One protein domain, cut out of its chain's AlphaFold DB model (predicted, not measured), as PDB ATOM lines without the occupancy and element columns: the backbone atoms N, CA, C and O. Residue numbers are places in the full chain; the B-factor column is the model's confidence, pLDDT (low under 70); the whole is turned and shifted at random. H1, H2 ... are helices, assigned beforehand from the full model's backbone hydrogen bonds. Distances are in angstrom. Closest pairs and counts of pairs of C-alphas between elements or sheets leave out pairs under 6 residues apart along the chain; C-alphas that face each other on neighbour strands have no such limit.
ATOM      1  N   ASP A   8      46.162 -11.384  43.143       90.62
ATOM      2  CA  ASP A   8      44.936 -11.972  43.680       90.62
ATOM      3  C   ASP A   8      43.699 -11.357  43.020       90.62
ATOM      4  O   ASP A   8      42.777 -12.084  42.660       90.62
ATOM      5  N   GLU A   9      43.723 -10.057  42.723       90.56
ATOM      6  CA  GLU A   9      42.709  -9.397  41.891       90.56
ATOM      7  C   GLU A   9      42.655  -9.985  40.478       90.56
ATOM      8  O   GLU A   9      41.573 -10.252  39.959       90.56
ATOM      9  N   GLN A  10      43.810 -10.243  39.855       92.56
ATOM     10  CA  GLN A  10      43.855 -10.909  38.549       92.56
ATOM     11  C   GLN A  10      43.216 -12.303  38.609       92.56
ATOM     12  O   GLN A  10      42.457 -12.665  37.711       92.56
ATOM     13  N   ILE A  11      43.495 -13.075  39.666       91.88
ATOM     14  CA  ILE A  11      42.890 -14.397  39.878       91.88
ATOM     15  C   ILE A  11      41.376 -14.280  40.047       91.88
ATOM     16  O   ILE A  11      40.645 -14.985  39.356       91.88
ATOM     17  N   LEU A  12      40.897 -13.388  40.916       92.12
ATOM     18  CA  LEU A  12      39.465 -13.217  41.176       92.12
ATOM     19  C   LEU A  12      38.707 -12.741  39.931       92.12
ATOM     20  O   LEU A  12      37.671 -13.311  39.606       92.12
ATOM     21  N   ASN A  13      39.283 -11.824  39.149       94.38
ATOM     22  CA  ASN A  13      38.704 -11.399  37.873       94.38
ATOM     23  C   ASN A  13      38.565 -12.559  36.868       94.38
ATOM     24  O   ASN A  13      37.623 -12.584  36.074       94.38
ATOM     25  N   MET A  14      39.499 -13.517  36.856       95.00
ATOM     26  CA  MET A  14      39.378 -14.724  36.025       95.00
ATOM     27  C   MET A  14      38.341 -15.701  36.593       95.00
ATOM     28  O   MET A  14      37.574 -16.286  35.830       95.00
ATOM     29  N   VAL A  15      38.274 -15.854  37.920       94.31
ATOM     30  CA  VAL A  15      37.244 -16.663  38.594       94.31
ATOM     31  C   VAL A  15      35.845 -16.152  38.248       94.31
ATOM     32  O   VAL A  15      34.997 -16.954  37.859       94.31
ATOM     33  N   ASP A  16      35.620 -14.840  38.293       95.38
ATOM     34  CA  ASP A  16      34.327 -14.233  37.963       95.38
ATOM     35  C   ASP A  16      33.916 -14.497  36.509       95.38
ATOM     36  O   ASP A  16      32.751 -14.789  36.235       95.38
ATOM     37  N   GLN A  17      34.871 -14.492  35.573       97.38
ATOM     38  CA  GLN A  17      34.611 -14.854  34.175       97.38
ATOM     39  C   GLN A  17      34.185 -16.321  34.029       97.38
ATOM     40  O   GLN A  17      33.242 -16.620  33.294       97.38
ATOM     41  N   PHE A  18      34.823 -17.243  34.753       96.56
ATOM     42  CA  PHE A  18      34.406 -18.646  34.759       96.56
ATOM     43  C   PHE A  18      33.016 -18.835  35.387       96.56
ATOM     44  O   PHE A  18      32.191 -19.580  34.855       96.56
ATOM     45  N   VAL A  19      32.723 -18.120  36.477       96.56
ATOM     46  CA  VAL A  19      31.408 -18.138  37.136       96.56
ATOM     47  C   VAL A  19      30.323 -17.553  36.230       96.56
ATOM     48  O   VAL A  19      29.217 -18.089  36.190       96.56
ATOM     49  N   ALA A  20      30.622 -16.511  35.451       97.94
ATOM     50  CA  ALA A  20      29.686 -15.955  34.476       97.94
ATOM     51  C   ALA A  20      29.277 -16.990  33.415       97.94
ATOM     52  O   ALA A  20      28.100 -17.083  33.066       97.94
ATOM     53  N   VAL A  21      30.215 -17.828  32.955       97.88
ATOM     54  CA  VAL A  21      29.900 -18.943  32.048       97.88
ATOM     55  C   VAL A  21      28.991 -19.967  32.729       97.88
ATOM     56  O   VAL A  21      27.998 -20.375  32.131       97.88
ATOM     57  N   ALA A  22      29.282 -20.351  33.975       97.69
ATOM     58  CA  ALA A  22      28.432 -21.279  34.725       97.69
ATOM     59  C   ALA A  22      27.012 -20.717  34.936       97.69
ATOM     60  O   ALA A  22      26.025 -21.418  34.716       97.69
ATOM     61  N   ASN A  23      26.895 -19.434  35.290       97.75
ATOM     62  CA  ASN A  23      25.606 -18.763  35.449       97.75
ATOM     63  C   ASN A  23      24.817 -18.722  34.140       97.75
ATOM     64  O   ASN A  23      23.636 -19.048  34.160       97.75
ATOM     65  N   ARG A  24      25.471 -18.431  33.006       98.50
ATOM     66  CA  ARG A  24      24.829 -18.498  31.687       98.50
ATOM     67  C   ARG A  24      24.240 -19.885  31.413       98.50
ATOM     68  O   ARG A  24      23.087 -19.973  31.016       98.50
ATOM     69  N   LEU A  25      24.991 -20.961  31.670       98.38
ATOM     70  CA  LEU A  25      24.496 -22.333  31.472       98.38
ATOM     71  C   LEU A  25      23.295 -22.651  32.377       98.38
ATOM     72  O   LEU A  25      22.354 -23.312  31.946       98.38
ATOM     73  N   LYS A  26      23.303 -22.171  33.622       97.88
ATOM     74  CA  LYS A  26      22.151 -22.285  34.527       97.88
ATOM     75  C   LYS A  26      20.938 -21.519  33.980       97.88
ATOM     76  O   LYS A  26      19.836 -22.058  33.977       97.88
ATOM     77  N   ASP A  27      21.138 -20.296  33.493       98.00
ATOM     78  CA  ASP A  27      20.069 -19.440  32.957       98.00
ATOM     79  C   ASP A  27      19.480 -19.987  31.636       98.00
ATOM     80  O   ASP A  27      18.321 -19.727  31.324       98.00
ATOM     81  N   GLU A  28      20.228 -20.823  30.908       97.94
ATOM     82  CA  GLU A  28      19.745 -21.615  29.763       97.94
ATOM     83  C   GLU A  28      18.809 -22.781  30.170       97.94
ATOM     84  O   GLU A  28      18.327 -23.516  29.309       97.94
ATOM     85  N   GLY A  29      18.522 -22.954  31.467       97.62
ATOM     86  CA  GLY A  29      17.582 -23.951  31.996       97.62
ATOM     87  C   GLY A  29      18.231 -25.239  32.510       97.62
ATOM     88  O   GLY A  29      17.520 -26.165  32.897       97.62
ATOM     89  N   ASN A  30      19.565 -25.318  32.544       98.12
ATOM     90  CA  ASN A  30      20.260 -26.480  33.093       98.12
ATOM     91  C   ASN A  30      20.167 -26.508  34.625       98.12
ATOM     92  O   ASN A  30      20.335 -25.485  35.298       98.12
ATOM     93  N   HIS A  31      19.977 -27.700  35.195       97.69
ATOM     94  CA  HIS A  31      19.991 -27.868  36.645       97.69
ATOM     95  C   HIS A  31      21.354 -27.475  37.237       97.69
ATOM     96  O   HIS A  31      22.416 -27.788  36.694       97.69
ATOM     97  N   THR A  32      21.331 -26.757  38.362       95.69
ATOM     98  CA  THR A  32      22.538 -26.167  38.965       95.69
ATOM     99  C   THR A  32      23.568 -27.214  39.401       95.69
ATOM    100  O   THR A  32      24.768 -26.965  39.313       95.69
ATOM    101  N   ASP A  33      23.129 -28.396  39.829       97.12
ATOM    102  CA  ASP A  33      23.988 -29.538  40.163       97.12
ATOM    103  C   ASP A  33      24.732 -30.089  38.934       97.12
ATOM    104  O   ASP A  33      25.935 -30.366  39.012       97.12
ATOM    105  N   LEU A  34      24.060 -30.168  37.780       98.00
ATOM    106  CA  LEU A  34      24.675 -30.543  36.504       98.00
ATOM    107  C   LEU A  34      25.680 -29.488  36.038       98.00
ATOM    108  O   LEU A  34      26.792 -29.841  35.644       98.00
ATOM    109  N   VAL A  35      25.335 -28.201  36.142       98.12
ATOM    110  CA  VAL A  35      26.252 -27.093  35.816       98.12
ATOM    111  C   VAL A  35      27.496 -27.138  36.703       98.12
ATOM    112  O   VAL A  35      28.614 -27.038  36.197       98.12
ATOM    113  N   ASN A  36      27.328 -27.340  38.012       96.31
ATOM    114  CA  ASN A  36      28.448 -27.458  38.944       96.31
ATOM    115  C   ASN A  36      29.340 -28.663  38.606       96.31
ATOM    116  O   ASN A  36      30.563 -28.535  38.545       96.31
ATOM    117  N   THR A  37      28.734 -29.817  38.317       97.69
ATOM    118  CA  THR A  37      29.463 -31.029  37.917       97.69
ATOM    119  C   THR A  37      30.258 -30.801  36.630       97.69
ATOM    120  O   THR A  37      31.449 -31.112  36.574       97.69
ATOM    121  N   ALA A  38      29.637 -30.197  35.612       97.94
ATOM    122  CA  ALA A  38      30.296 -29.858  34.354       97.94
ATOM    123  C   ALA A  38      31.458 -28.875  34.560       97.94
ATOM    124  O   ALA A  38      32.527 -29.050  33.976       97.94
ATOM    125  N   PHE A  39      31.287 -27.876  35.429       96.88
ATOM    126  CA  PHE A  39      32.330 -26.902  35.738       96.88
ATOM    127  C   PHE A  39      33.534 -27.540  36.449       96.88
ATOM    128  O   PHE A  39      34.684 -27.302  36.068       96.88
ATOM    129  N   MET A  40      33.287 -28.424  37.421       94.94
ATOM    130  CA  MET A  40      34.347 -29.196  38.079       94.94
ATOM    131  C   MET A  40      35.093 -30.103  37.090       94.94
ATOM    132  O   MET A  40      36.325 -30.154  37.115       94.94
ATOM    133  N   LEU A  41      34.375 -30.775  36.184       95.81
ATOM    134  CA  LEU A  41      34.985 -31.603  35.139       95.81
ATOM    135  C   LEU A  41      35.807 -30.772  34.150       95.81
ATOM    136  O   LEU A  41      36.911 -31.180  33.805       95.81
ATOM    137  N   ALA A  42      35.329 -29.594  33.742       95.88
ATOM    138  CA  ALA A  42      36.086 -28.687  32.881       95.88
ATOM    139  C   ALA A  42      37.406 -28.253  33.544       95.88
ATOM    140  O   ALA A  42      38.464 -28.292  32.912       95.88
ATOM    141  N   SER A  43      37.371 -27.930  34.843       94.50
ATOM    142  CA  SER A  43      38.580 -27.647  35.622       94.50
ATOM    143  C   SER A  43      39.525 -28.853  35.675       94.50
ATOM    144  O   SER A  43      40.734 -28.693  35.498       94.50
ATOM    145  N   ALA A  44      39.007 -30.060  35.915       94.12
ATOM    146  CA  ALA A  44      39.813 -31.280  35.970       94.12
ATOM    147  C   ALA A  44      40.425 -31.639  34.602       94.12
ATOM    148  O   ALA A  44      41.585 -32.052  34.534       94.12
ATOM    149  N   GLN A  45      39.679 -31.429  33.516       94.62
ATOM    150  CA  GLN A  45      40.143 -31.606  32.142       94.62
ATOM    151  C   GLN A  45      41.302 -30.654  31.833       94.62
ATOM    152  O   GLN A  45      42.328 -31.089  31.312       94.62
ATOM    153  N   TYR A  46      41.178 -29.376  32.203       94.62
ATOM    154  CA  TYR A  46      42.238 -28.393  31.983       94.62
ATOM    155  C   TYR A  46      43.486 -28.688  32.830       94.62
ATOM    156  O   TYR A  46      44.603 -28.660  32.319       94.62
ATOM    157  N   ALA A  47      43.309 -29.067  34.099       93.81
ATOM    158  CA  ALA A  47      44.416 -29.488  34.960       93.81
ATOM    159  C   ALA A  47      45.128 -30.744  34.425       93.81
ATOM    160  O   ALA A  47      46.356 -30.832  34.467       93.81
ATOM    161  N   THR A  48      44.369 -31.701  33.885       93.69
ATOM    162  CA  THR A  48      44.920 -32.898  33.234       93.69
ATOM    163  C   THR A  48      45.718 -32.514  31.993       93.69
ATOM    164  O   THR A  48      46.868 -32.929  31.863       93.69
ATOM    165  N   PHE A  49      45.167 -31.656  31.133       94.19
ATOM    166  CA  PHE A  49      45.868 -31.136  29.960       94.19
ATOM    167  C   PHE A  49      47.207 -30.473  30.327       94.19
ATOM    168  O   PHE A  49      48.225 -30.778  29.709       94.19
ATOM    169  N   LEU A  50      47.244 -29.637  31.370       92.88
ATOM    170  CA  LEU A  50      48.485 -29.002  31.832       92.88
ATOM    171  C   LEU A  50      49.539 -30.011  32.314       92.88
ATOM    172  O   LEU A  50      50.734 -29.747  32.208       92.88
ATOM    173  N   ALA A  51      49.111 -31.153  32.853       90.25
ATOM    174  CA  ALA A  51      50.013 -32.165  33.386       90.25
ATOM    175  C   ALA A  51      50.528 -33.149  32.323       90.25
ATOM    176  O   ALA A  51      51.665 -33.608  32.429       90.25
ATOM    177  N   VAL A  52      49.693 -33.527  31.347       92.38
ATOM    178  CA  VAL A  52      49.984 -34.648  30.430       92.38
ATOM    179  C   VAL A  52      49.631 -34.390  28.956       92.38
ATOM    180  O   VAL A  52      49.768 -35.293  28.133       92.38
ATOM    181  N   GLY A  53      49.216 -33.175  28.590       90.50
ATOM    182  CA  GLY A  53      48.863 -32.801  27.217       90.50
ATOM    183  C   GLY A  53      47.493 -33.318  26.753       90.50
ATOM    184  O   GLY A  53      46.660 -33.731  27.554       90.50
ATOM    185  N   ASN A  54      47.248 -33.276  25.437       84.38
ATOM    186  CA  ASN A  54      45.918 -33.498  24.838       84.38
ATOM    187  C   ASN A  54      45.393 -34.940  24.898       84.38
ATOM    188  O   ASN A  54      44.185 -35.144  24.832       84.38
ATOM    189  N   THR A  55      46.272 -35.938  24.961       83.06
ATOM    190  CA  THR A  55      45.895 -37.361  24.849       83.06
ATOM    191  C   THR A  55      46.273 -38.180  26.081       83.06
ATOM    192  O   THR A  55      46.050 -39.390  26.116       83.06
ATOM    193  N   GLY A  56      46.861 -37.538  27.090       88.56
ATOM    194  CA  GLY A  56      47.279 -38.193  28.319       88.56
ATOM    195  C   GLY A  56      46.150 -38.312  29.342       88.56
ATOM    196  O   GLY A  56      45.178 -37.564  29.327       88.56
ATOM    197  N   TYR A  57      46.332 -39.225  30.292       93.69
ATOM    198  CA  TYR A  57      45.530 -39.315  31.508       93.69
ATOM    199  C   TYR A  57      46.443 -39.308  32.735       93.69
ATOM    200  O   TYR A  57      47.625 -39.660  32.666       93.69
ATOM    201  N   LEU A  58      45.899 -38.909  33.883       93.88
ATOM    202  CA  LEU A  58      46.653 -38.918  35.129       93.88
ATOM    203  C   LEU A  58      46.727 -40.334  35.695       93.88
ATOM    204  O   LEU A  58      45.714 -41.007  35.870       93.88
ATOM    205  N   LYS A  59      47.935 -40.760  36.071       94.94
ATOM    206  CA  LYS A  59      48.097 -41.876  37.012       94.94
ATOM    207  C   LYS A  59      47.520 -41.476  38.373       94.94
ATOM    208  O   LYS A  59      47.390 -40.290  38.673       94.94
ATOM    209  N   GLU A  60      47.264 -42.453  39.237       95.81
ATOM    210  CA  GLU A  60      46.675 -42.242  40.569       95.81
ATOM    211  C   GLU A  60      47.400 -41.157  41.398       95.81
ATOM    212  O   GLU A  60      46.777 -40.308  42.035       95.81
ATOM    213  N   SER A  61      48.735 -41.110  41.325       95.50
ATOM    214  CA  SER A  61      49.532 -40.065  41.978       95.50
ATOM    215  C   SER A  61      49.277 -38.662  41.412       95.50
ATOM    216  O   SER A  61      49.315 -37.692  42.165       95.50
ATOM    217  N   GLY A  62      48.994 -38.542  40.114       94.56
ATOM    218  CA  GLY A  62      48.587 -37.295  39.467       94.56
ATOM    219  C   GLY A  62      47.191 -36.855  39.900       94.56
ATOM    220  O   GLY A  62      47.012 -35.691  40.247       94.56
ATOM    221  N   VAL A  63      46.240 -37.793  39.989       96.69
ATOM    222  CA  VAL A  63      44.887 -37.525  40.511       96.69
ATOM    223  C   VAL A  63      44.964 -36.951  41.926       96.69
ATOM    224  O   VAL A  63      44.397 -35.893  42.194       96.69
ATOM    225  N   ARG A  64      45.751 -37.576  42.817       96.75
ATOM    226  CA  ARG A  64      45.962 -37.072  44.187       96.75
ATOM    227  C   ARG A  64      46.570 -35.668  44.218       96.75
ATOM    228  O   ARG A  64      46.162 -34.851  45.037       96.75
ATOM    229  N   LYS A  65      47.527 -35.369  43.332       94.50
ATOM    230  CA  LYS A  65      48.139 -34.032  43.243       94.50
ATOM    231  C   LYS A  65      47.134 -32.968  42.807       94.50
ATOM    232  O   LYS A  65      47.089 -31.910  43.426       94.50
ATOM    233  N   VAL A  66      46.317 -33.247  41.790       94.44
ATOM    234  CA  VAL A  66      45.275 -32.312  41.327       94.44
ATOM    235  C   VAL A  66      44.225 -32.090  42.414       94.44
ATOM    236  O   VAL A  66      43.889 -30.944  42.703       94.44
ATOM    237  N   ALA A  67      43.776 -33.154  43.082       95.19
ATOM    238  CA  ALA A  67      42.850 -33.041  44.208       95.19
ATOM    239  C   ALA A  67      43.430 -32.173  45.341       95.19
ATOM    240  O   ALA A  67      42.749 -31.278  45.844       95.19
ATOM    241  N   LYS A  68      44.711 -32.365  45.692       96.06
ATOM    242  CA  LYS A  68      45.375 -31.545  46.714       96.06
ATOM    243  C   LYS A  68      45.506 -30.078  46.297       96.06
ATOM    244  O   LYS A  68      45.306 -29.189  47.119       96.06
ATOM    245  N   ALA A  69      45.812 -29.816  45.027       93.69
ATOM    246  CA  ALA A  69      45.858 -28.457  44.501       93.69
ATOM    247  C   ALA A  69      44.476 -27.784  44.550       93.69
ATOM    248  O   ALA A  69      44.381 -26.596  44.852       93.69
ATOM    249  N   TYR A  70      43.397 -28.530  44.298       94.38
ATOM    250  CA  TYR A  70      42.037 -28.008  44.419       94.38
ATOM    251  C   TYR A  70      41.715 -27.599  45.863       94.38
ATOM    252  O   TYR A  70      41.240 -26.491  46.090       94.38
ATOM    253  N   GLU A  71      42.057 -28.439  46.844       96.12
ATOM    254  CA  GLU A  71      41.922 -28.121  48.274       96.12
ATOM    255  C   GLU A  71      42.662 -26.820  48.643       96.12
ATOM    256  O   GLU A  71      42.103 -25.942  49.300       96.12
ATOM    257  N   GLN A  72      43.899 -26.652  48.164       95.81
ATOM    258  CA  GLN A  72      44.693 -25.441  48.400       95.81
ATOM    259  C   GLN A  72      44.065 -24.192  47.770       95.81
ATOM    260  O   GLN A  72      44.023 -23.138  48.406       95.81
ATOM    261  N   ASN A  73      43.554 -24.295  46.539       94.38
ATOM    262  CA  ASN A  73      42.886 -23.180  45.864       94.38
ATOM    263  C   ASN A  73      41.546 -22.831  46.521       94.38
ATOM    264  O   ASN A  73      41.212 -21.651  46.628       94.38
ATOM    265  N   LEU A  74      40.807 -23.825  47.020       94.75
ATOM    266  CA  LEU A  74      39.608 -23.581  47.813       94.75
ATOM    267  C   LEU A  74      39.958 -22.797  49.082       94.75
ATOM    268  O   LEU A  74      39.305 -21.796  49.369       94.75
ATOM    269  N   GLN A  75      41.014 -23.190  49.800       96.31
ATOM    270  CA  GLN A  75      41.463 -22.461  50.986       96.31
ATOM    271  C   GLN A  75      41.904 -21.027  50.655       96.31
ATOM    272  O   GLN A  75      41.540 -20.101  51.380       96.31
ATOM    273  N   LEU A  76      42.637 -20.830  49.551       93.00
ATOM    274  CA  LEU A  76      42.996 -19.499  49.052       93.00
ATOM    275  C   LEU A  76      41.742 -18.652  48.806       93.00
ATOM    276  O   LEU A  76      41.650 -17.546  49.327       93.00
ATOM    277  N   LEU A  77      40.752 -19.184  48.084       93.38
ATOM    278  CA  LEU A  77      39.499 -18.481  47.809       93.38
ATOM    279  C   LEU A  77      38.761 -18.101  49.100       93.38
ATOM    280  O   LEU A  77      38.293 -16.972  49.220       93.38
ATOM    281  N   GLN A  78      38.672 -19.008  50.080       94.44
ATOM    282  CA  GLN A  78      38.043 -18.695  51.368       94.44
ATOM    283  C   GLN A  78      38.794 -17.587  52.113       94.44
ATOM    284  O   GLN A  78      38.163 -16.708  52.697       94.44
ATOM    285  N   ASN A  79      40.127 -17.591  52.073       92.44
ATOM    286  CA  ASN A  79      40.937 -16.546  52.697       92.44
ATOM    287  C   ASN A  79      40.735 -15.188  52.007       92.44
ATOM    288  O   ASN A  79      40.551 -14.186  52.696       92.44
ATOM    289  N   LEU A  80      40.690 -15.159  50.671       90.69
ATOM    290  CA  LEU A  80      40.411 -13.944  49.900       90.69
ATOM    291  C   LEU A  80      39.019 -13.386  50.219       90.69
ATOM    292  O   LEU A  80      38.884 -12.199  50.505       90.69
ATOM    293  N   LYS A  81      37.994 -14.247  50.269       87.75
ATOM    294  CA  LYS A  81      36.636 -13.840  50.663       87.75
ATOM    295  C   LYS A  81      36.588 -13.286  52.086       87.75
ATOM    296  O   LYS A  81      35.945 -12.269  52.320       87.75
ATOM    297  N   LYS A  82      37.283 -13.922  53.037       89.19
ATOM    298  CA  LYS A  82      37.386 -13.415  54.415       89.19
ATOM    299  C   LYS A  82      38.029 -12.032  54.461       89.19
ATOM    300  O   LYS A  82      37.503 -11.168  55.147       89.19
ATOM    301  N   ALA A  83      39.109 -11.804  53.715       86.75
ATOM    302  CA  ALA A  83      39.765 -10.498  53.655       86.75
ATOM    303  C   ALA A  83      38.855  -9.406  53.058       86.75
ATOM    304  O   ALA A  83      38.852  -8.280  53.542       86.75
ATOM    305  N   GLN A  84      38.041  -9.747  52.053       82.56
ATOM    306  CA  GLN A  84      37.075  -8.823  51.445       82.56
ATOM    307  C   GLN A  84      35.886  -8.494  52.360       82.56
ATOM    308  O   GLN A  84      35.401  -7.366  52.347       82.56
ATOM    309  N   HIS A  85      35.405  -9.467  53.139       80.69
ATOM    310  CA  HIS A  85      34.264  -9.288  54.044       80.69
ATOM    311  C   HIS A  85      34.649  -8.809  55.450       80.69
ATOM    312  O   HIS A  85      33.778  -8.328  56.169       80.69
ATOM    313  N   ASN A  86      35.924  -8.916  55.836       67.44
ATOM    314  CA  ASN A  86      36.441  -8.504  57.142       67.44
ATOM    315  C   ASN A  86      37.655  -7.546  57.018       67.44
ATOM    316  O   ASN A  86      38.712  -7.837  57.580       67.44
ATOM    317  N   PRO A  87      37.557  -6.426  56.265       59.12
ATOM    318  CA  PRO A  87      38.671  -5.484  56.109       59.12
ATOM    319  C   PRO A  87      39.035  -4.770  57.425       59.12
ATOM    320  O   PRO A  87      40.176  -4.351  57.596       59.12
TER     321      PRO A  87
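AT A GLANCE: This is residues 8 to 87 of the 91 residues of an uncharacterized protein of Thiolapillus brandeum (UniProt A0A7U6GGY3). The longest helix, H3, makes one side of an open triangle of three helices; H1 and H2 make the other two sides, meeting in a corner at their tight link, and residues 82 to 87 stick out at the end of H3. The printed part has 80 residues with three named helices, H1, H2, H3 in chain order, and no named strand: all helix. It is loose, with a radius of gyration of the C-alphas of 14.7 A and spans of 41 by 33 by 20 A.

IN THESE COORDINATES: Find C-alpha 60 at (46.675, -42.242, 40.569); from there H3, residues 60 to 85, runs 37.7 A to C-alpha 85 at (34.264, -9.288, 54.044). H2, residues 32 to 52, measures 30.0 A. H1, residues 8 to 27, starts at (44.936, -11.972, 43.680) and measures 28.1 A.

HOW THE PARTS SIT: Look at Ala 47 and Val 66, the closest C-alphas of H2 and H3, 7.0 A apart: these helices are close but not clearly touching, at a steep tilt of 59 degrees, opposite ways. H1 and H3 are close but not clearly touching, about perpendicular at 79 degrees; their closest C-alphas, Asp 8 and Leu 80, are 7.9 A apart. H1 touches H2 with residues 22 to 26 alone, at a steep tilt of 48 degrees, opposite ways; the closest C-alphas, Lys 26 and Thr 32, are 5.9 A apart. In H1, H2 and H3 every O i to N i+4 pair is within hydrogen-bond range.

THE WHOLE: The C-alphas farthest apart, Thr 55 and Pro 87, are 45.2 A apart. The printed part has no cut, and no link is long. Confidence is under 70 at residues 86 to 87.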